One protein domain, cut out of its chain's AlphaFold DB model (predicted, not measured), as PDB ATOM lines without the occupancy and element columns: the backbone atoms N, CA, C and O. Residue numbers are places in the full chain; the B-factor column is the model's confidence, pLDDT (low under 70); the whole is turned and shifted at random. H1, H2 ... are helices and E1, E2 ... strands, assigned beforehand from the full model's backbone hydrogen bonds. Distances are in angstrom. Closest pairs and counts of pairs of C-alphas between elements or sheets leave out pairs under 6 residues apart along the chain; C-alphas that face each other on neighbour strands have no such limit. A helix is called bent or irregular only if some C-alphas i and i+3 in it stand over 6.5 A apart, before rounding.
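AT A GLANCE: This is residues 69 to 171 and 192 to 296 of the 607 residues of an uncharacterized protein of Mesocestoides corti (UniProt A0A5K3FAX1). A cluster of crossing helices, H3, H4, H5, H6 and H8, makes one end of the long axis, and a smaller part of H1, H2 and the short strands E1 and E2 comes next to it. From this smaller part the slender hairpin E3 and E4 reaches out to the other end, while H7 lies near H1 and a long unnamed stretch leads back to H8. The 208 printed residues hold, in order, H1 E1 H2 E2 E3 E4 H3 H4 H5 H6 H7 H8, mostly helix, with under half of the residues in named elements. E1 and E2 are a parallel pair, E3 and E4 an antiparallel one. The whole is compact, with a radius of gyration of the C-alphas of 18.5 A, and only just elongated, spanning 64 by 42 by 30 A.

IN THESE COORDINATES: Find C-alpha 69 at (293.549, 356.824, 207.035); from there H1 runs 15.9 A to residue 80. E1, residues 84 to 86, H2, residues 89 to 92, and E2, residues 106 to 108, form a strand-helix-strand unit, two parallel neighbour strands with a helix between, its crossover right-handed. E3 is residues 118 to 120 and E4 residues 123 to 125. H3, residues 144 to 154, spans 16.0 A and is only just irregular, C-alphas 145 and 148 being 6.7 A apart. H4, residues 193 to 206, spans 20.0 A; H5 is residues 213 to 222; H6, residues 228 to 240, spans 18.2 A; H7 is residues 250 to 256. H8, residues 281 to 291, ends at C-alpha 291, (286.833, 365.623, 220.516).

HOW THE PARTS SIT: Look first at H1 and H2, which only just touch, with 3 pairs of C-alphas within 8 A, the closest those of Ala 74 and Phe 91 at 7.1 A. Between E1 and E2, N 107 and O 84 are 2.8 A apart; across the hairpin E3 and E4, N 118 and O 125 are 2.9 A apart. H3 touches H4, closest at the C-alphas of Phe 150 and Val 201, 6.4 A. H5 and H6 form a helical hairpin. H8 touches H5, with C-alphas 213 and 282 at 3.7 A, at a steep tilt of 45 degrees, opposite ways. H6 and H8 touch at C-alphas 240 and 288, 5.8 A, at a shallow tilt of 22 degrees, the same way. H7 is near H1. Every O i to N i+4 pair is within hydrogen-bond range in H1, H4, H6, H7 and H8, against 5 of 7 in H3 and 5 of 6 in H5; H2 is too short for one.

THE WHOLE: The C-alphas farthest apart, of Asp 121 and Ala 226, are 65.9 A from each other. Residues 172 to 191 are not printed, and C-alphas 171 and 192 are 17.0 A apart across the cut. The links H2 to E2, E4 to H3 and H7 to H8 are long. Look for pLDDT under 70 at residues 101 to 102, 170 to 171, 272 to 278 and 294 to 296.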
ATOM      1  N   ALA A  69     292.545 355.830 207.368       89.38
ATOM      2  CA  ALA A  69     293.549 356.824 207.035       89.38
ATOM      3  C   ALA A  69     292.940 358.204 206.750       89.38
ATOM      4  O   ALA A  69     293.671 359.181 206.820       89.38
ATOM      5  N   ASP A  70     291.639 358.315 206.461       91.81
ATOM      6  CA  ASP A  70     291.037 359.544 205.923       91.81
ATOM      7  C   ASP A  70     291.170 360.733 206.884       91.81
ATOM      8  O   ASP A  70     291.708 361.784 206.526       91.81
ATOM      9  N   ARG A  71     290.785 360.535 208.151       91.62
ATOM     10  CA  ARG A  71     290.887 361.558 209.205       91.62
ATOM     11  C   ARG A  71     292.336 361.980 209.449       91.62
ATOM     12  O   ARG A  71     292.632 363.173 209.524       91.62
ATOM     13  N   VAL A  72     293.244 361.006 209.550       92.44
ATOM     14  CA  VAL A  72     294.674 361.248 209.804       92.44
ATOM     15  C   VAL A  72     295.339 361.918 208.600       92.44
ATOM     16  O   VAL A  72     296.112 362.853 208.778       92.44
ATOM     17  N   ALA A  73     295.010 361.504 207.376       94.94
ATOM     18  CA  ALA A  73     295.521 362.092 206.143       94.94
ATOM     19  C   ALA A  73     295.067 363.548 205.993       94.94
ATOM     20  O   ALA A  73     295.891 364.414 205.699       94.94
ATOM     21  N   ALA A  74     293.789 363.840 206.260       94.31
ATOM     22  CA  ALA A  74     293.275 365.207 206.267       94.31
ATOM     23  C   ALA A  74     293.982 366.070 207.323       94.31
ATOM     24  O   ALA A  74     294.419 367.181 207.021       94.31
ATOM     25  N   ALA A  75     294.150 365.549 208.542       93.25
ATOM     26  CA  ALA A  75     294.848 366.245 209.618       93.25
ATOM     27  C   ALA A  75     296.331 366.501 209.276       93.25
ATOM     28  O   ALA A  75     296.807 367.624 209.437       93.25
ATOM     29  N   LEU A  76     297.047 365.512 208.723       94.56
ATOM     30  CA  LEU A  76     298.431 365.665 208.251       94.56
ATOM     31  C   LEU A  76     298.540 366.714 207.139       94.56
ATOM     32  O   LEU A  76     299.416 367.575 207.196       94.56
ATOM     33  N   ALA A  77     297.644 366.681 206.150       94.31
ATOM     34  CA  ALA A  77     297.628 367.649 205.057       94.31
ATOM     35  C   ALA A  77     297.391 369.081 205.564       94.31
ATOM     36  O   ALA A  77     298.101 370.003 205.161       94.31
ATOM     37  N   ILE A  78     296.459 369.261 206.507       93.06
ATOM     38  CA  ILE A  78     296.202 370.547 207.174       93.06
ATOM     39  C   ILE A  78     297.432 371.004 207.968       93.06
ATOM     40  O   ILE A  78     297.845 372.158 207.845       93.06
ATOM     41  N   HIS A  79     298.035 370.112 208.758       92.56
ATOM     42  CA  HIS A  79     299.214 370.413 209.575       92.56
ATOM     43  C   HIS A  79     300.394 370.878 208.718       92.56
ATOM     44  O   HIS A  79     301.011 371.906 209.000       92.56
ATOM     45  N   LEU A  80     300.677 370.144 207.641       92.69
ATOM     46  CA  LEU A  80     301.789 370.404 206.727       92.69
ATOM     47  C   LEU A  80     301.488 371.521 205.714       92.69
ATOM     48  O   LEU A  80     302.411 372.014 205.064       92.69
ATOM     49  N   GLY A  81     300.220 371.924 205.565       90.56
ATOM     50  CA  GLY A  81     299.746 372.784 204.477       90.56
ATOM     51  C   GLY A  81     300.072 372.202 203.100       90.56
ATOM     52  O   GLY A  81     300.540 372.931 202.225       90.56
ATOM     53  N   ALA A  82     299.897 370.887 202.949       91.75
ATOM     54  CA  ALA A  82     300.195 370.134 201.737       91.75
ATOM     55  C   ALA A  82     298.899 369.743 201.001       91.75
ATOM     56  O   ALA A  82     297.881 369.504 201.657       91.75
ATOM     57  N   PRO A  83     298.909 369.643 199.657       92.44
ATOM     58  CA  PRO A  83     297.786 369.082 198.919       92.44
ATOM     59  C   PRO A  83     297.549 367.617 199.288       92.44
ATOM     60  O   PRO A  83     298.489 366.826 199.369       92.44
ATOM     61  N   LEU A  84     296.285 367.255 199.471       94.81
ATOM     62  CA  LEU A  84     295.853 365.882 199.682       94.81
ATOM     63  C   LEU A  84     295.370 365.301 198.356       94.81
ATOM     64  O   LEU A  84     294.464 365.858 197.743       94.81
ATOM     65  N   VAL A  85     295.950 364.176 197.935       94.62
ATOM     66  CA  VAL A  85     295.569 363.474 196.700       94.62
ATOM     67  C   VAL A  85     294.807 362.197 197.048       94.62
ATOM     68  O   VAL A  85     295.333 361.337 197.752       94.62
ATOM     69  N   SER A  86     293.568 362.073 196.583       94.12
ATOM     70  CA  SER A  86     292.720 360.881 196.754       94.12
ATOM     71  C   SER A  86     291.539 360.956 195.787       94.12
ATOM     72  O   SER A  86     291.349 361.984 195.168       94.12
ATOM     73  N   ASN A  87     290.736 359.903 195.652       91.56
ATOM     74  CA  ASN A  87     289.417 359.985 195.006       91.56
ATOM     75  C   ASN A  87     288.265 359.866 196.016       91.56
ATOM     76  O   ASN A  87     287.102 359.809 195.614       91.56
ATOM     77  N   ASP A  88     288.562 359.804 197.316       90.56
ATOM     78  CA  ASP A  88     287.514 359.744 198.328       90.56
ATOM     79  C   ASP A  88     286.785 361.090 198.431       90.56
ATOM     80  O   ASP A  88     287.391 362.154 198.585       90.56
ATOM     81  N   SER A  89     285.459 361.055 198.324       88.88
ATOM     82  CA  SER A  89     284.639 362.257 198.390       88.88
ATOM     83  C   SER A  89     284.625 362.907 199.773       88.88
ATOM     84  O   SER A  89     284.320 364.096 199.865       88.88
ATOM     85  N   ASP A  90     284.982 362.185 200.836       91.44
ATOM     86  CA  ASP A  90     285.031 362.751 202.188       91.44
ATOM     87  C   ASP A  90     286.075 363.880 202.308       91.44
ATOM     88  O   ASP A  90     285.902 364.814 203.096       91.44
ATOM     89  N   PHE A  91     287.098 363.903 201.446       93.38
ATOM     90  CA  PHE A  91     288.086 364.988 201.396       93.38
ATOM     91  C   PHE A  91     287.552 366.318 200.851       93.38
ATOM     92  O   PHE A  91     288.176 367.354 201.077       93.38
ATOM     93  N   TYR A  92     286.369 366.342 200.222       89.75
ATOM     94  CA  TYR A  92     285.662 367.601 199.946       89.75
ATOM     95  C   TYR A  92     285.092 368.246 201.221       89.75
ATOM     96  O   TYR A  92     284.814 369.450 201.240       89.75
ATOM     97  N   ILE A  93     284.878 367.442 202.265       92.25
ATOM     98  CA  ILE A  93     284.168 367.821 203.488       92.25
ATOM     99  C   ILE A  93     285.143 368.280 204.567       92.25
ATOM    100  O   ILE A  93     284.905 369.313 205.203       92.25
ATOM    101  N   PHE A  94     286.248 367.547 204.743       92.75
ATOM    102  CA  PHE A  94     287.267 367.862 205.740       92.75
ATOM    103  C   PHE A  94     287.808 369.292 205.596       92.75
ATOM    104  O   PHE A  94     288.104 369.783 204.504       92.75
ATOM    105  N   ALA A  95     287.953 369.977 206.727       91.25
ATOM    106  CA  ALA A  95     288.515 371.319 206.792       91.25
ATOM    107  C   ALA A  95     289.073 371.611 208.196       91.25
ATOM    108  O   ALA A  95     288.661 370.972 209.163       91.25
ATOM    109  N   PRO A  96     289.965 372.607 208.349       90.19
ATOM    110  CA  PRO A  96     290.323 373.131 209.663       90.19
ATOM    111  C   PRO A  96     289.158 373.969 210.213       90.19
ATOM    112  O   PRO A  96     289.130 375.190 210.058       90.19
ATOM    113  N   TYR A  97     288.158 373.308 210.803       90.56
ATOM    114  CA  TYR A  97     286.868 373.926 211.151       90.56
ATOM    115  C   TYR A  97     286.980 375.125 212.098       90.56
ATOM    116  O   TYR A  97     286.114 375.997 212.091       90.56
ATOM    117  N   TRP A  98     288.059 375.176 212.877       87.56
ATOM    118  CA  TRP A  98     288.299 376.165 213.923       87.56
ATOM    119  C   TRP A  98     289.337 377.227 213.528       87.56
ATOM    120  O   TRP A  98     289.842 377.951 214.386       87.56
ATOM    121  N   ALA A  99     289.723 377.297 212.251       84.94
ATOM    122  CA  ALA A  99     290.705 378.259 211.757       84.94
ATOM    123  C   ALA A  99     290.044 379.485 211.110       84.94
ATOM    124  O   ALA A  99     289.082 379.371 210.349       84.94
ATOM    125  N   SER A 100     290.621 380.667 211.339       72.56
ATOM    126  CA  SER A 100     290.229 381.909 210.655       72.56
ATOM    127  C   SER A 100     290.731 381.965 209.203       72.56
ATOM    128  O   SER A 100     290.074 382.529 208.325       72.56
ATOM    129  N   SER A 101     291.866 381.325 208.925       67.19
ATOM    130  CA  SER A 101     292.520 381.265 207.615       67.19
ATOM    131  C   SER A 101     293.198 379.912 207.395       67.19
ATOM    132  O   SER A 101     293.556 379.231 208.354       67.19
ATOM    133  N   GLY A 102     293.426 379.552 206.133       67.38
ATOM    134  CA  GLY A 102     293.931 378.232 205.754       67.38
ATOM    135  C   GLY A 102     292.805 377.260 205.400       67.38
ATOM    136  O   GLY A 102     291.624 377.513 205.652       67.38
ATOM    137  N   GLY A 103     293.167 376.161 204.748       78.94
ATOM    138  CA  GLY A 103     292.219 375.174 204.249       78.94
ATOM    139  C   GLY A 103     292.913 373.877 203.860       78.94
ATOM    140  O   GLY A 103     294.137 373.814 203.796       78.94
ATOM    141  N   LEU A 104     292.105 372.852 203.607       88.81
ATOM    142  CA  LEU A 104     292.555 371.629 202.963       88.81
ATOM    143  C   LEU A 104     292.501 371.843 201.445       88.81
ATOM    144  O   LEU A 104     291.434 372.146 200.909       88.81
ATOM    145  N   THR A 105     293.641 371.698 200.772       90.56
ATOM    146  CA  THR A 105     293.692 371.606 199.308       90.56
ATOM    147  C   THR A 105     293.510 370.149 198.932       90.56
ATOM    148  O   THR A 105     294.343 369.319 199.291       90.56
ATOM    149  N   TYR A 106     292.431 369.835 198.224       93.00
ATOM    150  CA  TYR A 106     292.135 368.474 197.793       93.00
ATOM    151  C   TYR A 106     292.332 368.340 196.285       93.00
ATOM    152  O   TYR A 106     291.893 369.196 195.526       93.00
ATOM    153  N   ILE A 107     292.993 367.279 195.844       94.38
ATOM    154  CA  ILE A 107     293.236 366.970 194.439       94.38
ATOM    155  C   ILE A 107     292.670 365.575 194.168       94.38
ATOM    156  O   ILE A 107     293.253 364.585 194.617       94.38
ATOM    157  N   PRO A 108     291.547 365.471 193.440       93.56
ATOM    158  CA  PRO A 108     291.053 364.190 192.971       93.56
ATOM    159  C   PRO A 108     292.111 363.476 192.126       93.56
ATOM    160  O   PRO A 108     292.594 364.046 191.148       93.56
ATOM    161  N   THR A 109     292.464 362.235 192.465       91.94
ATOM    162  CA  THR A 109     293.444 361.436 191.708       91.94
ATOM    163  C   THR A 109     293.063 361.322 190.227       91.94
ATOM    164  O   THR A 109     293.939 361.373 189.370       91.94
ATOM    165  N   ASP A 110     291.767 361.229 189.912       90.19
ATOM    166  CA  ASP A 110     291.259 361.172 188.529       90.19
ATOM    167  C   ASP A 110     291.470 362.478 187.740       90.19
ATOM    168  O   ASP A 110     291.325 362.494 186.519       90.19
ATOM    169  N   LEU A 111     291.802 363.577 188.425       92.44
ATOM    170  CA  LEU A 111     292.100 364.877 187.826       92.44
ATOM    171  C   LEU A 111     293.605 365.180 187.775       92.44
ATOM    172  O   LEU A 111     293.980 366.318 187.489       92.44
ATOM    173  N   CYS A 112     294.454 364.187 188.043       91.88
ATOM    174  CA  CYS A 112     295.899 364.252 187.844       91.88
ATOM    175  C   CYS A 112     296.283 363.624 186.496       91.88
ATOM    176  O   CYS A 112     295.919 362.482 186.209       91.88
ATOM    177  N   ASP A 113     297.095 364.319 185.700       90.81
ATOM    178  CA  ASP A 113     297.704 363.759 184.491       90.81
ATOM    179  C   ASP A 113     298.970 362.974 184.856       90.81
ATOM    180  O   ASP A 113     300.079 363.507 184.879       90.81
ATOM    181  N   PHE A 114     298.801 361.687 185.173       86.62
ATOM    182  CA  PHE A 114     299.916 360.769 185.431       86.62
ATOM    183  C   PHE A 114     300.599 360.253 184.155       86.62
ATOM    184  O   PHE A 114     301.631 359.585 184.250       86.62
ATOM    185  N   GLU A 115     300.031 360.509 182.973       85.50
ATOM    186  CA  GLU A 115     300.533 359.972 181.704       85.50
ATOM    187  C   GLU A 115     301.522 360.927 181.029       85.50
ATOM    188  O   GLU A 115     302.467 360.470 180.378       85.50
ATOM    189  N   THR A 116     301.347 362.236 181.225       88.50
ATOM    190  CA  THR A 116     302.120 363.274 180.536       88.50
ATOM    191  C   THR A 116     302.944 364.109 181.520       88.50
ATOM    192  O   THR A 116     302.530 365.203 181.913       88.50
ATOM    193  N   PRO A 117     304.155 363.663 181.906       86.88
ATOM    194  CA  PRO A 117     305.054 364.509 182.678       86.88
ATOM    195  C   PRO A 117     305.411 365.764 181.875       86.88
ATOM    196  O   PRO A 117     305.838 365.692 180.720       86.88
ATOM    197  N   ARG A 118     305.242 366.929 182.497       91.19
ATOM    198  CA  ARG A 118     305.593 368.234 181.935       91.19
ATOM    199  C   ARG A 118     306.971 368.648 182.437       91.19
ATOM    200  O   ARG A 118     307.309 368.383 183.587       91.19
ATOM    201  N   SER A 119     307.770 369.289 181.592       90.81
ATOM    202  CA  SER A 119     309.071 369.846 181.979       90.81
ATOM    203  C   SER A 119     308.942 371.308 182.387       90.81
ATOM    204  O   SER A 119     308.183 372.055 181.772       90.81
ATOM    205  N   PHE A 120     309.740 371.727 183.360       90.00
ATOM    206  CA  PHE A 120     309.944 373.130 183.711       90.00
ATOM    207  C   PHE A 120     311.416 373.370 184.059       90.00
ATOM    208  O   PHE A 120     312.180 372.415 184.229       90.00
ATOM    209  N   ASP A 121     311.811 374.635 184.196       87.75
ATOM    210  CA  ASP A 121     313.148 374.999 184.666       87.75
ATOM    211  C   ASP A 121     313.352 374.498 186.104       87.75
ATOM    212  O   ASP A 121     312.910 375.118 187.069       87.75
ATOM    213  N   GLY A 122     313.996 373.337 186.242       85.81
ATOM    214  CA  GLY A 122     314.243 372.687 187.532       85.81
ATOM    215  C   GLY A 122     313.710 371.258 187.662       85.81
ATOM    216  O   GLY A 122     313.978 370.627 188.682       85.81
ATOM    217  N   GLY A 123     313.015 370.710 186.656       89.00
ATOM    218  CA  GLY A 123     312.652 369.291 186.645       89.00
ATOM    219  C   GLY A 123     311.370 368.962 185.887       89.00
ATOM    220  O   GLY A 123     311.103 369.490 184.807       89.00
ATOM    221  N   TYR A 124     310.584 368.053 186.465       87.62
ATOM    222  CA  TYR A 124     309.317 367.586 185.907       87.62
ATOM    223  C   TYR A 124     308.181 367.773 186.909       87.62
ATOM    224  O   TYR A 124     308.393 367.658 188.116       87.62
ATOM    225  N   TYR A 125     306.976 368.018 186.407       89.19
ATOM    226  CA  TYR A 125     305.755 368.069 187.202       89.19
ATOM    227  C   TYR A 125     304.620 367.313 186.508       89.19
ATOM    228  O   TYR A 125     304.659 367.063 185.301       89.19
ATOM    229  N   LEU A 126     303.612 366.944 187.294       90.50
ATOM    230  CA  LEU A 126     302.337 366.441 186.795       90.50
ATOM    231  C   LEU A 126     301.313 367.566 186.916       90.50
ATOM    232  O   LEU A 126     301.262 368.255 187.936       90.50
ATOM    233  N   GLU A 127     300.530 367.771 185.866       92.19
ATOM    234  CA  GLU A 127     299.431 368.729 185.889       92.19
ATOM    235  C   GLU A 127     298.237 368.113 186.628       92.19
ATOM    236  O   GLU A 127     297.946 366.927 186.466       92.19
ATOM    237  N   ALA A 128     297.557 368.898 187.464       93.25
ATOM    238  CA  ALA A 128     296.402 368.424 188.216       93.25
ATOM    239  C   ALA A 128     295.382 369.542 188.443       93.25
ATOM    240  O   ALA A 128     295.749 370.712 188.564       93.25
ATOM    241  N   GLN A 129     294.103 369.177 188.552       91.62
ATOM    242  CA  GLN A 129     293.059 370.110 188.979       91.62
ATOM    243  C   GLN A 129     292.792 369.946 190.472       91.62
ATOM    244  O   GLN A 129     292.504 368.852 190.954       91.62
ATOM    245  N   MET A 130     292.869 371.058 191.199       89.38
ATOM    246  CA  MET A 130     292.616 371.084 192.632       89.38
ATOM    247  C   MET A 130     291.232 371.639 192.949       89.38
ATOM    248  O   MET A 130     290.723 372.552 192.300       89.38
ATOM    249  N   PHE A 131     290.656 371.112 194.016       87.31
ATOM    250  CA  PHE A 131     289.492 371.654 194.670       87.31
ATOM    251  C   PHE A 131     289.910 372.523 195.855       87.31
ATOM    252  O   PHE A 131     290.492 372.046 196.836       87.31
ATOM    253  N   VAL A 132     289.535 373.798 195.786       80.81
ATOM    254  CA  VAL A 132     289.624 374.736 196.905       80.81
ATOM    255  C   VAL A 132     288.209 375.134 197.287       80.81
ATOM    256  O   VAL A 132     287.514 375.848 196.570       80.81
ATOM    257  N   ALA A 133     287.759 374.672 198.450       76.19
ATOM    258  CA  ALA A 133     286.357 374.791 198.838       76.19
ATOM    259  C   ALA A 133     285.824 376.234 198.904       76.19
ATOM    260  O   ALA A 133     284.635 376.450 198.694       76.19
ATOM    261  N   ARG A 134     286.685 377.220 199.198       70.06
ATOM    262  CA  ARG A 134     286.306 378.646 199.215       70.06
ATOM    263  C   ARG A 134     286.175 379.252 197.811       70.06
ATOM    264  O   ARG A 134     285.525 380.279 197.667       70.06
ATOM    265  N   GLU A 135     286.783 378.632 196.803       73.00
ATOM    266  CA  GLU A 135     286.776 379.088 195.406       73.00
ATOM    267  C   GLU A 135     285.692 378.381 194.575       73.00
ATOM    268  O   GLU A 135     285.296 378.856 193.511       73.00
ATOM    269  N   GLY A 136     285.179 377.246 195.059       70.19
ATOM    270  CA  GLY A 136     284.120 376.491 194.398       70.19
ATOM    271  C   GLY A 136     282.728 377.089 194.616       70.19
ATOM    272  O   GLY A 136     282.357 377.423 195.737       70.19
ATOM    273  N   ARG A 137     281.900 377.109 193.561       71.88
ATOM    274  CA  ARG A 137     280.513 377.628 193.605       71.88
ATOM    275  C   ARG A 137     279.637 376.964 194.676       71.88
ATOM    276  O   ARG A 137     278.763 377.616 195.232       71.88
ATOM    277  N   THR A 138     279.876 375.686 194.971       72.88
ATOM    278  CA  THR A 138     279.044 374.897 195.893       72.88
ATOM    279  C   THR A 138     279.303 375.204 197.368       72.88
ATOM    280  O   THR A 138     278.369 375.176 198.155       72.88
ATOM    281  N   PHE A 139     280.544 375.484 197.779       81.94
ATOM    282  CA  PHE A 139     280.881 375.684 199.202       81.94
ATOM    283  C   PHE A 139     281.371 377.093 199.536       81.94
ATOM    284  O   PHE A 139     281.675 377.357 200.698       81.94
ATOM    285  N   GLN A 140     281.399 378.011 198.566       78.62
ATOM    286  CA  GLN A 140     281.820 379.396 198.780       78.62
ATOM    287  C   GLN A 140     281.045 380.085 199.919       78.62
ATOM    288  O   GLN A 140     281.651 380.790 200.722       78.62
ATOM    289  N   GLY A 141     279.728 379.860 200.013       78.94
ATOM    290  CA  GLY A 141     278.868 380.427 201.064       78.94
ATOM    291  C   GLY A 141     278.813 379.616 202.364       78.94
ATOM    292  O   GLY A 141     278.251 380.082 203.354       78.94
ATOM    293  N   LEU A 142     279.401 378.416 202.386       88.19
ATOM    294  CA  LEU A 142     279.261 377.474 203.489       88.19
ATOM    295  C   LEU A 142     280.469 377.549 204.430       88.19
ATOM    296  O   LEU A 142     281.597 377.203 204.057       88.19
ATOM    297  N   ALA A 143     280.233 377.958 205.679       89.62
ATOM    298  CA  ALA A 143     281.277 377.989 206.700       89.62
ATOM    299  C   ALA A 143     281.902 376.588 206.892       89.62
ATOM    300  O   ALA A 143     281.179 375.590 206.835       89.62
ATOM    301  N   PRO A 144     283.223 376.473 207.153       90.56
ATOM    302  CA  PRO A 144     283.900 375.179 207.272       90.56
ATOM    303  C   PRO A 144     283.210 374.195 208.223       90.56
ATOM    304  O   PRO A 144     283.028 373.035 207.868       90.56
ATOM    305  N   ILE A 145     282.762 374.674 209.387       91.75
ATOM    306  CA  ILE A 145     282.098 373.856 210.410       91.75
ATOM    307  C   ILE A 145     280.741 373.281 209.965       91.75
ATOM    308  O   ILE A 145     280.291 372.282 210.515       91.75
ATOM    309  N   GLN A 146     280.100 373.852 208.940       93.44
ATOM    310  CA  GLN A 146     278.829 373.346 208.409       93.44
ATOM    311  C   GLN A 146     279.011 372.194 207.414       93.44
ATOM    312  O   GLN A 146     278.052 371.482 207.120       93.44
ATOM    313  N   ARG A 147     280.218 371.981 206.874       93.12
ATOM    314  CA  ARG A 147     280.462 370.953 205.845       93.12
ATOM    315  C   ARG A 147     280.225 369.526 206.347       93.12
ATOM    316  O   ARG A 147     279.567 368.776 205.627       93.12
ATOM    317  N   PRO A 148     280.665 369.137 207.563       94.69
ATOM    318  CA  PRO A 148     280.302 367.842 208.135       94.69
ATOM    319  C   PRO A 148     278.789 367.636 208.202       94.69
ATOM    320  O   PRO A 148     278.285 366.584 207.814       94.69
ATOM    321  N   LEU A 149     278.044 368.660 208.635       95.50
ATOM    322  CA  LEU A 149     276.588 368.589 208.704       95.50
ATOM    323  C   LEU A 149     275.969 368.472 207.306       95.50
ATOM    324  O   LEU A 149     275.091 367.637 207.105       95.50
ATOM    325  N   PHE A 150     276.469 369.224 206.322       94.31
ATOM    326  CA  PHE A 150     276.082 369.069 204.918       94.31
ATOM    327  C   PHE A 150     276.235 367.616 204.442       94.31
ATOM    328  O   PHE A 150     275.289 367.061 203.879       94.31
ATOM    329  N   ALA A 151     277.384 366.985 204.703       93.75
ATOM    330  CA  ALA A 151     277.651 365.608 204.288       93.75
ATOM    331  C   ALA A 151     276.667 364.619 204.934       93.75
ATOM    332  O   ALA A 151     276.059 363.799 204.245       93.75
ATOM    333  N   VAL A 152     276.426 364.759 206.241       94.62
ATOM    334  CA  VAL A 152     275.481 363.915 206.991       94.62
ATOM    335  C   VAL A 152     274.043 364.058 206.476       94.62
ATOM    336  O   VAL A 152     273.343 363.057 206.329       94.62
ATOM    337  N   LEU A 153     273.595 365.275 206.153       93.81
ATOM    338  CA  LEU A 153     272.245 365.526 205.622       93.81
ATOM    339  C   LEU A 153     272.070 365.039 204.179       93.81
ATOM    340  O   LEU A 153     270.983 364.612 203.768       93.81
ATOM    341  N   CYS A 154     273.142 365.078 203.394       90.88
ATOM    342  CA  CYS A 154     273.158 364.518 202.052       90.88
ATOM    343  C   CYS A 154     273.081 362.987 202.070       90.88
ATOM    344  O   CYS A 154     272.399 362.411 201.216       90.88
ATOM    345  N   GLY A 155     273.678 362.369 203.086       87.75
ATOM    346  CA  GLY A 155     273.823 360.930 203.254       87.75
ATOM    347  C   GLY A 155     275.283 360.520 203.062       87.75
ATOM    348  O   GLY A 155     275.951 361.000 202.148       87.75
ATOM    349  N   ASN A 156     275.761 359.630 203.925       87.06
ATOM    350  CA  ASN A 156     277.132 359.123 203.951       87.06
ATOM    351  C   ASN A 156     277.141 357.625 204.313       87.06
ATOM    352  O   ASN A 156     276.094 356.977 204.336       87.06
ATOM    353  N   ASP A 157     278.307 357.065 204.638       79.75
ATOM    354  CA  ASP A 157     278.447 355.651 205.018       79.75
ATOM    355  C   ASP A 157     277.583 355.227 206.224       79.75
ATOM    356  O   ASP A 157     277.343 354.034 206.420       79.75
ATOM    357  N   TYR A 158     277.091 356.168 207.032       82.81
ATOM    358  CA  TYR A 158     276.268 355.911 208.218       82.81
ATOM    359  C   TYR A 158     274.792 356.257 208.006       82.81
ATOM    360  O   TYR A 158     273.924 355.621 208.606       82.81
ATOM    361  N   ILE A 159     274.501 357.241 207.151       87.38
ATOM    362  CA  ILE A 159     273.154 357.744 206.878       87.38
ATOM    363  C   ILE A 159     272.787 357.504 205.412       87.38
ATOM    364  O   ILE A 159     273.420 358.081 204.528       87.38
ATOM    365  N   PRO A 160     271.722 356.738 205.117       86.75
ATOM    366  CA  PRO A 160     271.243 356.576 203.751       86.75
ATOM    367  C   PRO A 160     270.883 357.910 203.091       86.75
ATOM    368  O   PRO A 160     270.306 358.804 203.718       86.75
ATOM    369  N   PHE A 161     271.148 358.013 201.788       86.12
ATOM    370  CA  PHE A 161     270.669 359.137 200.990       86.12
ATOM    371  C   PHE A 161     269.142 359.248 201.111       86.12
ATOM    372  O   PHE A 161     268.426 358.283 200.854       86.12
ATOM    373  N   GLY A 162     268.657 360.424 201.502       85.31
ATOM    374  CA  GLY A 162     267.224 360.699 201.636       85.31
ATOM    375  C   GLY A 162     266.690 360.697 203.070       85.31
ATOM    376  O   GLY A 162     265.595 361.195 203.303       85.31
ATOM    377  N   TYR A 163     267.457 360.197 204.049       90.31
ATOM    378  CA  TYR A 163     266.980 360.035 205.432       90.31
ATOM    379  C   TYR A 163     266.478 361.342 206.077       90.31
ATOM    380  O   TYR A 163     265.508 361.328 206.832       90.31
ATOM    381  N   PHE A 164     267.112 362.475 205.759       90.69
ATOM    382  CA  PHE A 164     266.763 363.790 206.306       90.69
ATOM    383  C   PHE A 164     265.886 364.652 205.381       90.69
ATOM    384  O   PHE A 164     265.549 365.774 205.759       90.69
ATOM    385  N   ASP A 165     265.499 364.170 204.195       88.12
ATOM    386  CA  ASP A 165     264.914 365.014 203.137       88.12
ATOM    387  C   ASP A 165     263.619 365.707 203.573       88.12
ATOM    388  O   ASP A 165     263.467 366.903 203.344       88.12
ATOM    389  N   ASN A 166     262.747 364.998 204.294       85.44
ATOM    390  CA  ASN A 166     261.473 365.535 204.794       85.44
ATOM    391  C   ASN A 166     261.635 366.521 205.963       85.44
ATOM    392  O   ASN A 166     260.671 367.155 206.389       85.44
ATOM    393  N   TYR A 167     262.841 366.630 206.518       87.19
ATOM    394  CA  TYR A 167     263.125 367.427 207.707       87.19
ATOM    395  C   TYR A 167     263.974 368.663 207.386       87.19
ATOM    396  O   TYR A 167     264.017 369.599 208.187       87.19
ATOM    397  N   ILE A 168     264.583 368.724 206.200       83.94
ATOM    398  CA  ILE A 168     265.257 369.920 205.686       83.94
ATOM    399  C   ILE A 168     264.182 370.924 205.226       83.94
ATOM    400  O   ILE A 168     263.224 370.525 204.569       83.94
ATOM    401  N   PRO A 169     264.262 372.220 205.580       72.56
ATOM    402  CA  PRO A 169     263.271 373.197 205.126       72.56
ATOM    403  C   PRO A 169     263.276 373.351 203.603       72.56
ATOM    404  O   PRO A 169     264.342 373.431 202.993       72.56
ATOM    405  N   GLU A 170     262.091 373.429 202.996       63.66
ATOM    406  CA  GLU A 170     261.974 373.779 201.581       63.66
ATOM    407  C   GLU A 170     262.402 375.242 201.354       63.66
ATOM    408  O   GLU A 170     262.075 376.111 202.170       63.66
ATOM    409  N   PRO A 171     263.128 375.549 200.262       53.66
ATOM    410  CA  PRO A 171     263.362 376.929 199.868       53.66
ATOM    411  C   PRO A 171     262.039 377.598 199.476       53.66
ATOM    412  O   PRO A 171     261.197 376.988 198.824       53.66
ATOM    413  N   SER A 192     270.938 367.560 188.235       76.12
ATOM    414  CA  SER A 192     270.448 366.255 188.694       76.12
ATOM    415  C   SER A 192     269.716 366.390 190.035       76.12
ATOM    416  O   SER A 192     270.044 367.271 190.832       76.12
ATOM    417  N   ARG A 193     268.781 365.478 190.352       74.44
ATOM    418  CA  ARG A 193     268.085 365.460 191.662       74.44
ATOM    419  C   ARG A 193     269.060 365.554 192.850       74.44
ATOM    420  O   ARG A 193     268.769 366.221 193.839       74.44
ATOM    421  N   LYS A 194     270.245 364.937 192.726       78.88
ATOM    422  CA  LYS A 194     271.335 365.022 193.714       78.88
ATOM    423  C   LYS A 194     271.936 366.426 193.798       78.88
ATOM    424  O   LYS A 194     272.057 366.961 194.893       78.88
ATOM    425  N   SER A 195     272.268 367.033 192.658       81.44
ATOM    426  CA  SER A 195     272.799 368.401 192.600       81.44
ATOM    427  C   SER A 195     271.806 369.422 193.159       81.44
ATOM    428  O   SER A 195     272.200 370.273 193.951       81.44
ATOM    429  N   ALA A 196     270.518 369.284 192.833       81.62
ATOM    430  CA  ALA A 196     269.463 370.128 193.383       81.62
ATOM    431  C   ALA A 196     269.354 369.975 194.908       81.62
ATOM    432  O   ALA A 196     269.320 370.972 195.624       81.62
ATOM    433  N   LYS A 197     269.368 368.736 195.429       85.06
ATOM    434  CA  LYS A 197     269.400 368.495 196.880       85.06
ATOM    435  C   LYS A 197     270.612 369.164 197.533       85.06
ATOM    436  O   LYS A 197     270.441 369.836 198.545       85.06
ATOM    437  N   PHE A 198     271.809 368.990 196.972       88.00
ATOM    438  CA  PHE A 198     273.031 369.570 197.532       88.00
ATOM    439  C   PHE A 198     272.936 371.090 197.610       88.00
ATOM    440  O   PHE A 198     273.221 371.649 198.665       88.00
ATOM    441  N   GLN A 199     272.451 371.738 196.548       86.25
ATOM    442  CA  GLN A 199     272.259 373.185 196.544       86.25
ATOM    443  C   GLN A 199     271.284 373.629 197.643       86.25
ATOM    444  O   GLN A 199     271.621 374.512 198.420       86.25
ATOM    445  N   ARG A 200     270.137 372.950 197.806       86.56
ATOM    446  CA  ARG A 200     269.174 373.274 198.879       86.56
ATOM    447  C   ARG A 200     269.783 373.180 200.278       86.56
ATOM    448  O   ARG A 200     269.525 374.038 201.117       86.56
ATOM    449  N   VAL A 201     270.567 372.132 200.542       90.75
ATOM    450  CA  VAL A 201     271.218 371.951 201.850       90.75
ATOM    451  C   VAL A 201     272.276 373.030 202.076       90.75
ATOM    452  O   VAL A 201     272.337 373.587 203.169       90.75
ATOM    453  N   VAL A 202     273.075 373.355 201.053       90.44
ATOM    454  CA  VAL A 202     274.053 374.450 201.106       90.44
ATOM    455  C   VAL A 202     273.365 375.778 201.398       90.44
ATOM    456  O   VAL A 202     273.777 376.467 202.328       90.44
ATOM    457  N   ASP A 203     272.321 376.126 200.646       88.62
ATOM    458  CA  ASP A 203     271.610 377.399 200.785       88.62
ATOM    459  C   ASP A 203     271.025 377.541 202.193       88.62
ATOM    460  O   ASP A 203     271.180 378.576 202.841       88.62
ATOM    461  N   TRP A 204     270.416 376.467 202.703       90.69
ATOM    462  CA  TRP A 204     269.863 376.446 204.048       90.69
ATOM    463  C   TRP A 204     270.944 376.593 205.129       90.69
ATOM    464  O   TRP A 204     270.814 377.442 206.011       90.69
ATOM    465  N   LEU A 205     272.028 375.812 205.056       93.31
ATOM    466  CA  LEU A 205     273.107 375.850 206.050       93.31
ATOM    467  C   LEU A 205     273.913 377.156 206.018       93.31
ATOM    468  O   LEU A 205     274.394 377.606 207.060       93.31
ATOM    469  N   SER A 206     274.033 377.795 204.852       91.31
ATOM    470  CA  SER A 206     274.751 379.068 204.699       91.31
ATOM    471  C   SER A 206     274.126 380.186 205.545       91.31
ATOM    472  O   SER A 206     274.839 381.075 206.008       91.31
ATOM    473  N   GLY A 207     272.820 380.106 205.833       91.19
ATOM    474  CA  GLY A 207     272.113 381.060 206.692       91.19
ATOM    475  C   GLY A 207     272.513 381.032 208.175       91.19
ATOM    476  O   GLY A 207     272.173 381.962 208.900       91.19
ATOM    477  N   PHE A 208     273.236 380.004 208.633       92.38
ATOM    478  CA  PHE A 208     273.654 379.860 210.038       92.38
ATOM    479  C   PHE A 208     275.111 380.275 210.288       92.38
ATOM    480  O   PHE A 208     275.562 380.311 211.433       92.38
ATOM    481  N   GLY A 209     275.877 380.591 209.237       89.88
ATOM    482  CA  GLY A 209     277.290 380.948 209.369       89.88
ATOM    483  C   GLY A 209     278.082 379.892 210.154       89.88
ATOM    484  O   GLY A 209     278.011 378.698 209.862       89.88
ATOM    485  N   GLY A 210     278.840 380.328 211.161       88.75
ATOM    486  CA  GLY A 210     279.647 379.449 212.016       88.75
ATOM    487  C   GLY A 210     278.872 378.653 213.078       88.75
ATOM    488  O   GLY A 210     279.504 377.918 213.832       88.75
ATOM    489  N   ASP A 211     277.546 378.785 213.171       91.75
ATOM    490  CA  ASP A 211     276.742 378.110 214.196       91.75
ATOM    491  C   ASP A 211     276.208 376.751 213.721       91.75
ATOM    492  O   ASP A 211     275.227 376.669 212.984       91.75
ATOM    493  N   ILE A 212     276.836 375.659 214.164       92.38
ATOM    494  CA  ILE A 212     276.349 374.290 213.916       92.38
ATOM    495  C   ILE A 212     275.267 373.848 214.920       92.38
ATOM    496  O   ILE A 212     274.545 372.880 214.676       92.38
ATOM    497  N   VAL A 213     275.132 374.531 216.060       93.38
ATOM    498  CA  VAL A 213     274.256 374.115 217.162       93.38
ATOM    499  C   VAL A 213     272.791 374.278 216.765       93.38
ATOM    500  O   VAL A 213     272.007 373.329 216.871       93.38
ATOM    501  N   GLU A 214     272.423 375.458 216.272       94.19
ATOM    502  CA  GLU A 214     271.054 375.763 215.859       94.19
ATOM    503  C   GLU A 214     270.526 374.872 214.715       94.19
ATOM    504  O   GLU A 214     269.448 374.289 214.880       94.19
ATOM    505  N   PRO A 215     271.226 374.686 213.573       95.06
ATOM    506  CA  PRO A 215     270.708 373.852 212.489       95.06
ATOM    507  C   PRO A 215     270.513 372.391 212.921       95.06
ATOM    508  O   PRO A 215     269.499 371.783 212.569       95.06
ATOM    509  N   VAL A 216     271.404 371.839 213.752       95.56
ATOM    510  CA  VAL A 216     271.226 370.488 214.314       95.56
ATOM    511  C   VAL A 216     269.974 370.415 215.187       95.56
ATOM    512  O   VAL A 216     269.162 369.502 215.028       95.56
ATOM    513  N   ASN A 217     269.776 371.382 216.088       95.00
ATOM    514  CA  ASN A 217     268.590 371.419 216.945       95.00
ATOM    515  C   ASN A 217     267.294 371.535 216.125       95.00
ATOM    516  O   ASN A 217     266.320 370.840 216.426       95.00
ATOM    517  N   ARG A 218     267.290 372.354 215.064       94.31
ATOM    518  CA  ARG A 218     266.146 372.515 214.151       94.31
ATOM    519  C   ARG A 218     265.808 371.249 213.374       94.31
ATOM    520  O   ARG A 218     264.631 370.955 213.201       94.31
ATOM    521  N   ILE A 219     266.803 370.501 212.907       94.75
ATOM    522  CA  ILE A 219     266.555 369.244 212.184       94.75
ATOM    523  C   ILE A 219     265.959 368.205 213.123       94.75
ATOM    524  O   ILE A 219     264.923 367.622 212.816       94.75
ATOM    525  N   ILE A 220     266.578 367.992 214.287       95.19
ATOM    526  CA  ILE A 220     266.123 366.955 215.217       95.19
ATOM    527  C   ILE A 220     264.734 367.279 215.780       95.19
ATOM    528  O   ILE A 220     263.930 366.371 215.978       95.19
ATOM    529  N   SER A 221     264.402 368.554 216.003       94.56
ATOM    530  CA  SER A 221     263.078 368.933 216.513       94.56
ATOM    531  C   SER A 221     261.935 368.644 215.531       94.56
ATOM    532  O   SER A 221     260.796 368.476 215.970       94.56
ATOM    533  N   ARG A 222     262.219 368.517 214.230       94.12
ATOM    534  CA  ARG A 222     261.219 368.179 213.206       94.12
ATOM    535  C   ARG A 222     260.870 366.694 213.145       94.12
ATOM    536  O   ARG A 222     259.826 366.355 212.598       94.12
ATOM    537  N   PHE A 223     261.693 365.820 213.725       94.44
ATOM    538  CA  PHE A 223     261.338 364.410 213.862       94.44
ATOM    539  C   PHE A 223     260.208 364.228 214.891       94.44
ATOM    540  O   PHE A 223     260.166 364.962 215.896       94.44
ATOM    541  N   PRO A 224     259.335 363.218 214.704       95.75
ATOM    542  CA  PRO A 224     258.389 362.788 215.730       95.75
ATOM    543  C   PRO A 224     259.102 362.534 217.060       95.75
ATOM    544  O   PRO A 224     260.201 361.982 217.075       95.75
ATOM    545  N   LEU A 225     258.479 362.907 218.186       94.94
ATOM    546  CA  LEU A 225     259.094 362.829 219.524       94.94
ATOM    547  C   LEU A 225     259.737 361.464 219.826       94.94
ATOM    548  O   LEU A 225     260.826 361.426 220.393       94.94
ATOM    549  N   ALA A 226     259.096 360.371 219.403       95.69
ATOM    550  CA  ALA A 226     259.584 359.005 219.595       95.69
ATOM    551  C   ALA A 226     260.849 358.672 218.777       95.69
ATOM    552  O   ALA A 226     261.646 357.835 219.193       95.69
ATOM    553  N   GLU A 227     261.060 359.330 217.636       95.06
ATOM    554  CA  GLU A 227     262.176 359.064 216.718       95.06
ATOM    555  C   GLU A 227     263.388 359.969 216.970       95.06
ATOM    556  O   GLU A 227     264.508 359.629 216.578       95.06
ATOM    557  N   ARG A 228     263.195 361.105 217.661       95.12
ATOM    558  CA  ARG A 228     264.265 362.081 217.936       95.12
ATOM    559  C   ARG A 228     265.528 361.461 218.547       95.12
ATOM    560  O   ARG A 228     266.608 361.826 218.082       95.12
ATOM    561  N   PRO A 229     265.461 360.540 219.534       94.75
ATOM    562  CA  PRO A 229     266.667 359.940 220.106       94.75
ATOM    563  C   PRO A 229     267.482 359.144 219.080       94.75
ATOM    564  O   PRO A 229     268.706 359.269 219.037       94.75
ATOM    565  N   GLN A 230     266.814 358.370 218.219       94.00
ATOM    566  CA  GLN A 230     267.480 357.579 217.185       94.00
ATOM    567  C   GLN A 230     268.058 358.474 216.085       94.00
ATOM    568  O   GLN A 230     269.200 358.275 215.674       94.00
ATOM    569  N   ALA A 231     267.305 359.483 215.637       93.88
ATOM    570  CA  ALA A 231     267.772 360.448 214.644       93.88
ATOM    571  C   ALA A 231     269.002 361.223 215.147       93.88
ATOM    572  O   ALA A 231     269.981 361.367 214.414       93.88
ATOM    573  N   ALA A 232     268.987 361.655 216.412       94.56
ATOM    574  CA  ALA A 232     270.124 362.310 217.051       94.56
ATOM    575  C   ALA A 232     271.338 361.379 217.129       94.56
ATOM    576  O   ALA A 232     272.423 361.762 216.703       94.56
ATOM    577  N   HIS A 233     271.155 360.140 217.598       92.81
ATOM    578  CA  HIS A 233     272.231 359.152 217.662       92.81
ATOM    579  C   HIS A 233     272.864 358.888 216.288       92.81
ATOM    580  O   HIS A 233     274.090 358.880 216.162       92.81
ATOM    581  N   ASN A 234     272.037 358.720 215.255       92.50
ATOM    582  CA  ASN A 234     272.482 358.508 213.881       92.50
ATOM    583  C   ASN A 234     273.273 359.720 213.356       92.50
ATOM    584  O   ASN A 234     274.378 359.549 212.842       92.50
ATOM    585  N   LEU A 235     272.749 360.938 213.540       94.94
ATOM    586  CA  LEU A 235     273.404 362.189 213.139       94.94
ATOM    587  C   LEU A 235     274.753 362.367 213.846       94.94
ATOM    588  O   LEU A 235     275.759 362.656 213.205       94.94
ATOM    589  N   HIS A 236     274.792 362.165 215.163       93.19
ATOM    590  CA  HIS A 236     276.000 362.285 215.980       93.19
ATOM    591  C   HIS A 236     277.068 361.264 215.590       93.19
ATOM    592  O   HIS A 236     278.233 361.624 215.448       93.19
ATOM    593  N   THR A 237     276.671 360.013 215.355       89.69
ATOM    594  CA  THR A 237     277.587 358.955 214.900       89.69
ATOM    595  C   THR A 237     278.165 359.279 213.525       89.69
ATOM    596  O   THR A 237     279.361 359.106 213.304       89.69
ATOM    597  N   ALA A 238     277.333 359.790 212.615       91.44
ATOM    598  CA  ALA A 238     277.744 360.161 211.269       91.44
ATOM    599  C   ALA A 238     278.628 361.419 211.230       91.44
ATOM    600  O   ALA A 238     279.495 361.515 210.373       91.44
ATOM    601  N   LEU A 239     278.441 362.376 212.146       93.62
ATOM    602  CA  LEU A 239     279.317 363.548 212.260       93.62
ATOM    603  C   LEU A 239     280.717 363.181 212.755       93.62
ATOM    604  O   LEU A 239     281.697 363.801 212.344       93.62
ATOM    605  N   ALA A 240     280.821 362.179 213.627       90.75
ATOM    606  CA  ALA A 240     282.090 361.804 214.235       90.75
ATOM    607  C   ALA A 240     283.149 361.353 213.210       90.75
ATOM    608  O   ALA A 240     284.340 361.586 213.438       90.75
ATOM    609  N   SER A 241     282.734 360.786 212.067       89.69
ATOM    610  CA  SER A 241     283.645 360.387 210.980       89.69
ATOM    611  C   SER A 241     284.351 361.571 210.311       89.69
ATOM    612  O   SER A 241     285.392 361.382 209.693       89.69
ATOM    613  N   TYR A 242     283.830 362.791 210.471       93.00
ATOM    614  CA  TYR A 242     284.394 364.012 209.889       93.00
ATOM    615  C   TYR A 242     285.234 364.841 210.867       93.00
ATOM    616  O   TYR A 242     285.671 365.942 210.522       93.00
ATOM    617  N   SER A 243     285.474 364.348 212.082       92.19
ATOM    618  CA  SER A 243     286.382 365.007 213.028       92.19
ATOM    619  C   SER A 243     287.837 364.940 212.539       92.19
ATOM    620  O   SER A 243     288.277 363.921 212.003       92.19
ATOM    621  N   VAL A 244     288.588 366.028 212.738       91.62
ATOM    622  CA  VAL A 244     289.984 366.174 212.292       91.62
ATOM    623  C   VAL A 244     290.908 366.099 213.519       91.62
ATOM    624  O   VAL A 244     291.003 367.085 214.253       91.62
ATOM    625  N   PRO A 245     291.579 364.959 213.769       88.38
ATOM    626  CA  PRO A 245     292.267 364.679 215.033       88.38
ATOM    627  C   PRO A 245     293.674 365.300 215.078       88.38
ATOM    628  O   PRO A 245     294.688 364.603 215.045       88.38
ATOM    629  N   MET A 246     293.752 366.633 215.113       87.25
ATOM    630  CA  MET A 246     295.027 367.369 215.102       87.25
ATOM    631  C   MET A 246     295.909 367.073 216.323       87.25
ATOM    632  O   MET A 246     297.131 367.073 216.218       87.25
ATOM    633  N   ASP A 247     295.293 366.818 217.472       84.38
ATOM    634  CA  ASP A 247     295.928 366.477 218.747       84.38
ATOM    635  C   ASP A 247     296.541 365.065 218.762       84.38
ATOM    636  O   ASP A 247     297.455 364.794 219.538       84.38
ATOM    637  N   GLN A 248     296.092 364.180 217.868       85.38
ATOM    638  CA  GLN A 248     296.560 362.792 217.767       85.38
ATOM    639  C   GLN A 248     297.643 362.599 216.693       85.38
ATOM    640  O   GLN A 248     298.085 361.476 216.454       85.38
ATOM    641  N   LEU A 249     298.095 363.675 216.037       89.25
ATOM    642  CA  LEU A 249     299.086 363.605 214.957       89.25
ATOM    643  C   LEU A 249     300.519 363.359 215.428       89.25
ATOM    644  O   LEU A 249     301.338 362.910 214.627       89.25
ATOM    645  N   THR A 250     300.843 363.654 216.688       88.94
ATOM    646  CA  THR A 250     302.224 363.622 217.196       88.94
ATOM    647  C   THR A 250     302.966 362.320 216.862       88.94
ATOM    648  O   THR A 250     304.027 362.417 216.245       88.94
ATOM    649  N   PRO A 251     302.411 361.113 217.108       87.44
ATOM    650  CA  PRO A 251     303.109 359.864 216.787       87.44
ATOM    651  C   PRO A 251     303.381 359.685 215.286       87.44
ATOM    652  O   PRO A 251     304.388 359.097 214.895       87.44
ATOM    653  N   TYR A 252     302.493 360.203 214.431       91.06
ATOM    654  CA  TYR A 252     302.633 360.139 212.975       91.06
ATOM    655  C   TYR A 252     303.731 361.083 212.484       91.06
ATOM    656  O   TYR A 252     304.556 360.701 211.656       91.06
ATOM    657  N   LEU A 253     303.760 362.310 213.008       92.12
ATOM    658  CA  LEU A 253     304.761 363.317 212.659       92.12
ATOM    659  C   LEU A 253     306.156 362.919 213.148       92.12
ATOM    660  O   LEU A 253     307.120 363.040 212.396       92.12
ATOM    661  N   GLU A 254     306.268 362.436 214.385       89.69
ATOM    662  CA  GLU A 254     307.537 361.965 214.944       89.69
ATOM    663  C   GLU A 254     308.132 360.842 214.101       89.69
ATOM    664  O   GLU A 254     309.327 360.859 213.818       89.69
ATOM    665  N   TYR A 255     307.289 359.910 213.656       90.38
ATOM    666  CA  TYR A 255     307.709 358.810 212.804       90.38
ATOM    667  C   TYR A 255     308.109 359.271 211.393       90.38
ATOM    668  O   TYR A 255     309.140 358.846 210.883       90.38
ATOM    669  N   LEU A 256     307.308 360.126 210.746       92.12
ATOM    670  CA  LEU A 256     307.570 360.561 209.368       92.12
ATOM    671  C   LEU A 256     308.809 361.460 209.251       92.12
ATOM    672  O   LEU A 256     309.447 361.476 208.202       92.12
ATOM    673  N   PHE A 257     309.131 362.220 210.299       91.06
ATOM    674  CA  PHE A 257     310.171 363.251 210.264       91.06
ATOM    675  C   PHE A 257     311.304 363.022 211.274       91.06
ATOM    676  O   PHE A 257     312.030 363.965 211.593       91.06
ATOM    677  N   ASP A 258     311.454 361.802 211.801       86.81
ATOM    678  CA  ASP A 258     312.485 361.431 212.784       86.81
ATOM    679  C   ASP A 258     312.580 362.432 213.957       86.81
ATOM    680  O   ASP A 258     313.654 362.914 214.330       86.81
ATOM    681  N   GLY A 259     311.424 362.825 214.499       81.06
ATOM    682  CA  GLY A 259     311.299 363.802 215.589       81.06
ATOM    683  C   GLY A 259     311.514 365.273 215.199       81.06
ATOM    684  O   GLY A 259     311.221 366.161 215.999       81.06
ATOM    685  N   LYS A 260     311.953 365.581 213.971       88.50
ATOM    686  CA  LYS A 260     312.066 366.956 213.443       88.50
ATOM    687  C   LYS A 260     310.743 367.409 212.831       88.50
ATOM    688  O   LYS A 260     310.642 367.666 211.632       88.50
ATOM    689  N   THR A 261     309.706 367.466 213.658       87.06
ATOM    690  CA  THR A 261     308.339 367.705 213.199       87.06
ATOM    691  C   THR A 261     308.170 369.132 212.651       87.06
ATOM    692  O   THR A 261     308.518 370.108 213.320       87.06
ATOM    693  N   PRO A 262     307.639 369.302 211.424       89.25
ATOM    694  CA  PRO A 262     307.295 370.622 210.911       89.25
ATOM    695  C   PRO A 262     306.255 371.298 211.808       89.25
ATOM    696  O   PRO A 262     305.327 370.644 212.288       89.25
ATOM    697  N   SER A 263     306.364 372.611 212.011       89.00
ATOM    698  CA  SER A 263     305.343 373.375 212.734       89.00
ATOM    699  C   SER A 263     304.018 373.373 211.973       89.00
ATOM    700  O   SER A 263     304.018 373.534 210.749       89.00
ATOM    701  N   CYS A 264     302.897 373.279 212.692       88.25
ATOM    702  CA  CYS A 264     301.573 373.375 212.082       88.25
ATOM    703  C   CYS A 264     301.421 374.708 211.335       88.25
ATOM    704  O   CYS A 264     301.641 375.777 211.908       88.25
ATOM    705  N   ARG A 265     301.015 374.654 210.062       84.00
ATOM    706  CA  ARG A 265     300.799 375.850 209.229       84.00
ATOM    707  C   ARG A 265     299.451 376.534 209.462       84.00
ATOM    708  O   ARG A 265     299.227 377.626 208.945       84.00
ATOM    709  N   VAL A 266     298.555 375.910 210.226       85.19
ATOM    710  CA  VAL A 266     297.195 376.403 210.473       85.19
ATOM    711  C   VAL A 266     296.967 376.602 211.968       85.19
ATOM    712  O   VAL A 266     297.066 375.668 212.760       85.19
ATOM    713  N   ARG A 267     296.599 377.825 212.363       83.31
ATOM    714  CA  ARG A 267     296.201 378.129 213.742       83.31
ATOM    715  C   ARG A 267     294.702 377.892 213.913       83.31
ATOM    716  O   ARG A 267     293.896 378.524 213.236       83.31
ATOM    717  N   GLN A 268     294.351 377.004 214.836       83.50
ATOM    718  CA  GLN A 268     292.972 376.676 215.191       83.50
ATOM    719  C   GLN A 268     292.649 377.202 216.593       83.50
ATOM    720  O   GLN A 268     293.477 377.092 217.497       83.50
ATOM    721  N   VAL A 269     291.466 377.795 216.765       84.56
ATOM    722  CA  VAL A 269     290.952 378.269 218.059       84.56
ATOM    723  C   VAL A 269     289.735 377.428 218.412       84.56
ATOM    724  O   VAL A 269     288.631 377.671 217.928       84.56
ATOM    725  N   ILE A 270     289.964 376.395 219.219       82.69
ATOM    726  CA  ILE A 270     288.919 375.467 219.650       82.69
ATOM    727  C   ILE A 270     287.995 376.187 220.650       82.69
ATOM    728  O   ILE A 270     288.499 376.892 221.526       82.69
ATOM    729  N   PRO A 271     286.661 376.024 220.561       80.19
ATOM    730  CA  PRO A 271     285.732 376.586 221.544       80.19
ATOM    731  C   PRO A 271     286.049 376.116 222.978       80.19
ATOM    732  O   PRO A 271     286.129 374.916 223.228       80.19
ATOM    733  N   HIS A 272     286.220 377.054 223.920       60.44
ATOM    734  CA  HIS A 272     286.729 376.773 225.274       60.44
ATOM    735  C   HIS A 272     285.668 376.315 226.304       60.44
ATOM    736  O   HIS A 272     286.050 375.744 227.319       60.44
ATOM    737  N   ASP A 273     284.363 376.459 226.025       59.84
ATOM    738  CA  ASP A 273     283.275 376.192 226.990       59.84
ATOM    739  C   ASP A 273     282.228 375.185 226.477       59.84
ATOM    740  O   ASP A 273     281.055 375.503 226.267       59.84
ATOM    741  N   LEU A 274     282.620 373.921 226.309       64.06
ATOM    742  CA  LEU A 274     281.683 372.813 226.060       64.06
ATOM    743  C   LEU A 274     281.124 372.258 227.392       64.06
ATOM    744  O   LEU A 274     281.252 371.069 227.689       64.06
ATOM    745  N   HIS A 275     280.551 373.118 228.247       55.88
ATOM    746  CA  HIS A 275     280.077 372.720 229.584       55.88
ATOM    747  C   HIS A 275     278.769 371.877 229.538       55.88
ATOM    748  O   HIS A 275     277.906 372.123 228.695       55.88
ATOM    749  N   PRO A 276     278.542 370.920 230.473       49.31
ATOM    750  CA  PRO A 276     277.463 369.913 230.398       49.31
ATOM    751  C   PRO A 276     276.033 370.405 230.682       49.31
ATOM    752  O   PRO A 276     275.103 369.600 230.679       49.31
ATOM    753  N   LEU A 277     275.841 371.689 230.994       46.66
ATOM    754  CA  LEU A 277     274.596 372.191 231.596       46.66
ATOM    755  C   LEU A 277     273.427 372.317 230.598       46.66
ATOM    756  O   LEU A 277     272.284 372.450 231.021       46.66
ATOM    757  N   SER A 278     273.685 372.208 229.289       54.03
ATOM    758  CA  SER A 278     272.656 372.144 228.245       54.03
ATOM    759  C   SER A 278     272.904 370.949 227.317       54.03
ATOM    760  O   SER A 278     273.816 370.954 226.494       54.03
ATOM    761  N   GLN A 279     272.082 369.902 227.442       70.62
ATOM    762  CA  GLN A 279     272.153 368.668 226.641       70.62
ATOM    763  C   GLN A 279     271.452 368.809 225.277       70.62
ATOM    764  O   GLN A 279     270.736 367.907 224.839       70.62
ATOM    765  N   THR A 280     271.594 369.948 224.596       88.44
ATOM    766  CA  THR A 280     271.007 370.064 223.254       88.44
ATOM    767  C   THR A 280     271.766 369.190 222.257       88.44
ATOM    768  O   THR A 280     272.976 368.965 222.375       88.44
ATOM    769  N   ASN A 281     271.056 368.698 221.240       91.94
ATOM    770  CA  ASN A 281     271.665 367.868 220.202       91.94
ATOM    771  C   ASN A 281     272.756 368.630 219.435       91.94
ATOM    772  O   ASN A 281     273.753 368.025 219.044       91.94
ATOM    773  N   GLY A 282     272.600 369.942 219.263       92.38
ATOM    774  CA  GLY A 282     273.592 370.804 218.629       92.38
ATOM    775  C   GLY A 282     274.893 370.946 219.421       92.38
ATOM    776  O   GLY A 282     275.966 370.790 218.844       92.38
ATOM    777  N   LEU A 283     274.833 371.149 220.744       91.19
ATOM    778  CA  LEU A 283     276.048 371.211 221.573       91.19
ATOM    779  C   LEU A 283     276.794 369.874 221.583       91.19
ATOM    780  O   LEU A 283     278.024 369.842 221.526       91.19
ATOM    781  N   ARG A 284     276.056 368.758 221.574       90.94
ATOM    782  CA  ARG A 284     276.651 367.425 221.432       90.94
ATOM    783  C   ARG A 284     277.319 367.228 220.067       90.94
ATOM    784  O   ARG A 284     278.398 366.648 220.018       90.94
ATOM    785  N   ALA A 285     276.721 367.726 218.984       92.50
ATOM    786  CA  ALA A 285     277.325 367.691 217.652       92.50
ATOM    787  C   ALA A 285     278.635 368.495 217.593       92.50
ATOM    788  O   ALA A 285     279.637 367.994 217.085       92.50
ATOM    789  N   LEU A 286     278.646 369.701 218.172       91.62
ATOM    790  CA  LEU A 286     279.847 370.532 218.280       91.62
ATOM    791  C   LEU A 286     280.959 369.805 219.053       91.62
ATOM    792  O   LEU A 286     282.083 369.706 218.568       91.62
ATOM    793  N   LYS A 287     280.621 369.232 220.215       89.94
ATOM    794  CA  LYS A 287     281.549 368.457 221.048       89.94
ATOM    795  C   LYS A 287     282.164 367.275 220.294       89.94
ATOM    796  O   LYS A 287     283.374 367.094 220.334       89.94
ATOM    797  N   ILE A 288     281.353 366.520 219.551       90.50
ATOM    798  CA  ILE A 288     281.816 365.379 218.744       90.50
ATOM    799  C   ILE A 288     282.808 365.801 217.656       90.50
ATOM    800  O   ILE A 288     283.749 365.065 217.385       90.50
ATOM    801  N   LEU A 289     282.636 366.964 217.025       91.31
ATOM    802  CA  LEU A 289     283.585 367.439 216.011       91.31
ATOM    803  C   LEU A 289     284.897 367.960 216.612       91.31
ATOM    804  O   LEU A 289     285.919 367.928 215.926       91.31
ATOM    805  N   VAL A 290     284.869 368.435 217.862       88.50
ATOM    806  CA  VAL A 290     286.062 368.863 218.609       88.50
ATOM    807  C   VAL A 290     286.848 367.660 219.124       88.50
ATOM    808  O   VAL A 290     288.041 367.560 218.867       88.50
ATOM    809  N   GLU A 291     286.186 366.759 219.847       84.62
ATOM    810  CA  GLU A 291     286.833 365.623 220.516       84.62
ATOM    811  C   GLU A 291     287.062 364.439 219.563       84.62
ATOM    812  O   GLU A 291     287.980 363.641 219.747       84.62
ATOM    813  N   GLY A 292     286.226 364.322 218.528       78.69
ATOM    814  CA  GLY A 292     286.163 363.147 217.669       78.69
ATOM    815  C   GLY A 292     285.673 361.897 218.398       78.69
ATOM    816  O   GLY A 292     285.337 361.909 219.582       78.69
ATOM    817  N   ASN A 293     285.645 360.778 217.674       72.25
ATOM    818  CA  ASN A 293     285.639 359.467 218.311       72.25
ATOM    819  C   ASN A 293     287.087 359.030 218.543       72.25
ATOM    820  O   ASN A 293     287.934 359.203 217.657       72.25
ATOM    821  N   SER A 294     287.348 358.432 219.708       65.38
ATOM    822  CA  SER A 294     288.573 357.676 219.957       65.38
ATOM    823  C   SER A 294     288.587 356.462 219.031       65.38
ATOM    824  O   SER A 294     287.915 355.465 219.304       65.38
ATOM    825  N   ASP A 295     289.310 356.560 217.915       68.50
ATOM    826  CA  ASP A 295     289.541 355.394 217.068       68.50
ATOM    827  C   ASP A 295     290.342 354.352 217.862       68.50
ATOM    828  O   ASP A 295     291.154 354.716 218.723       68.50
ATOM    829  N   PRO A 296     290.137 353.049 217.602       69.81
ATOM    830  CA  PRO A 296     290.971 352.019 218.194       69.81
ATOM    831  C   PRO A 296     292.445 352.288 217.876       69.81
ATOM    832  O   PRO A 296     292.852 352.319 216.716       69.81
TER     833      PRO A 296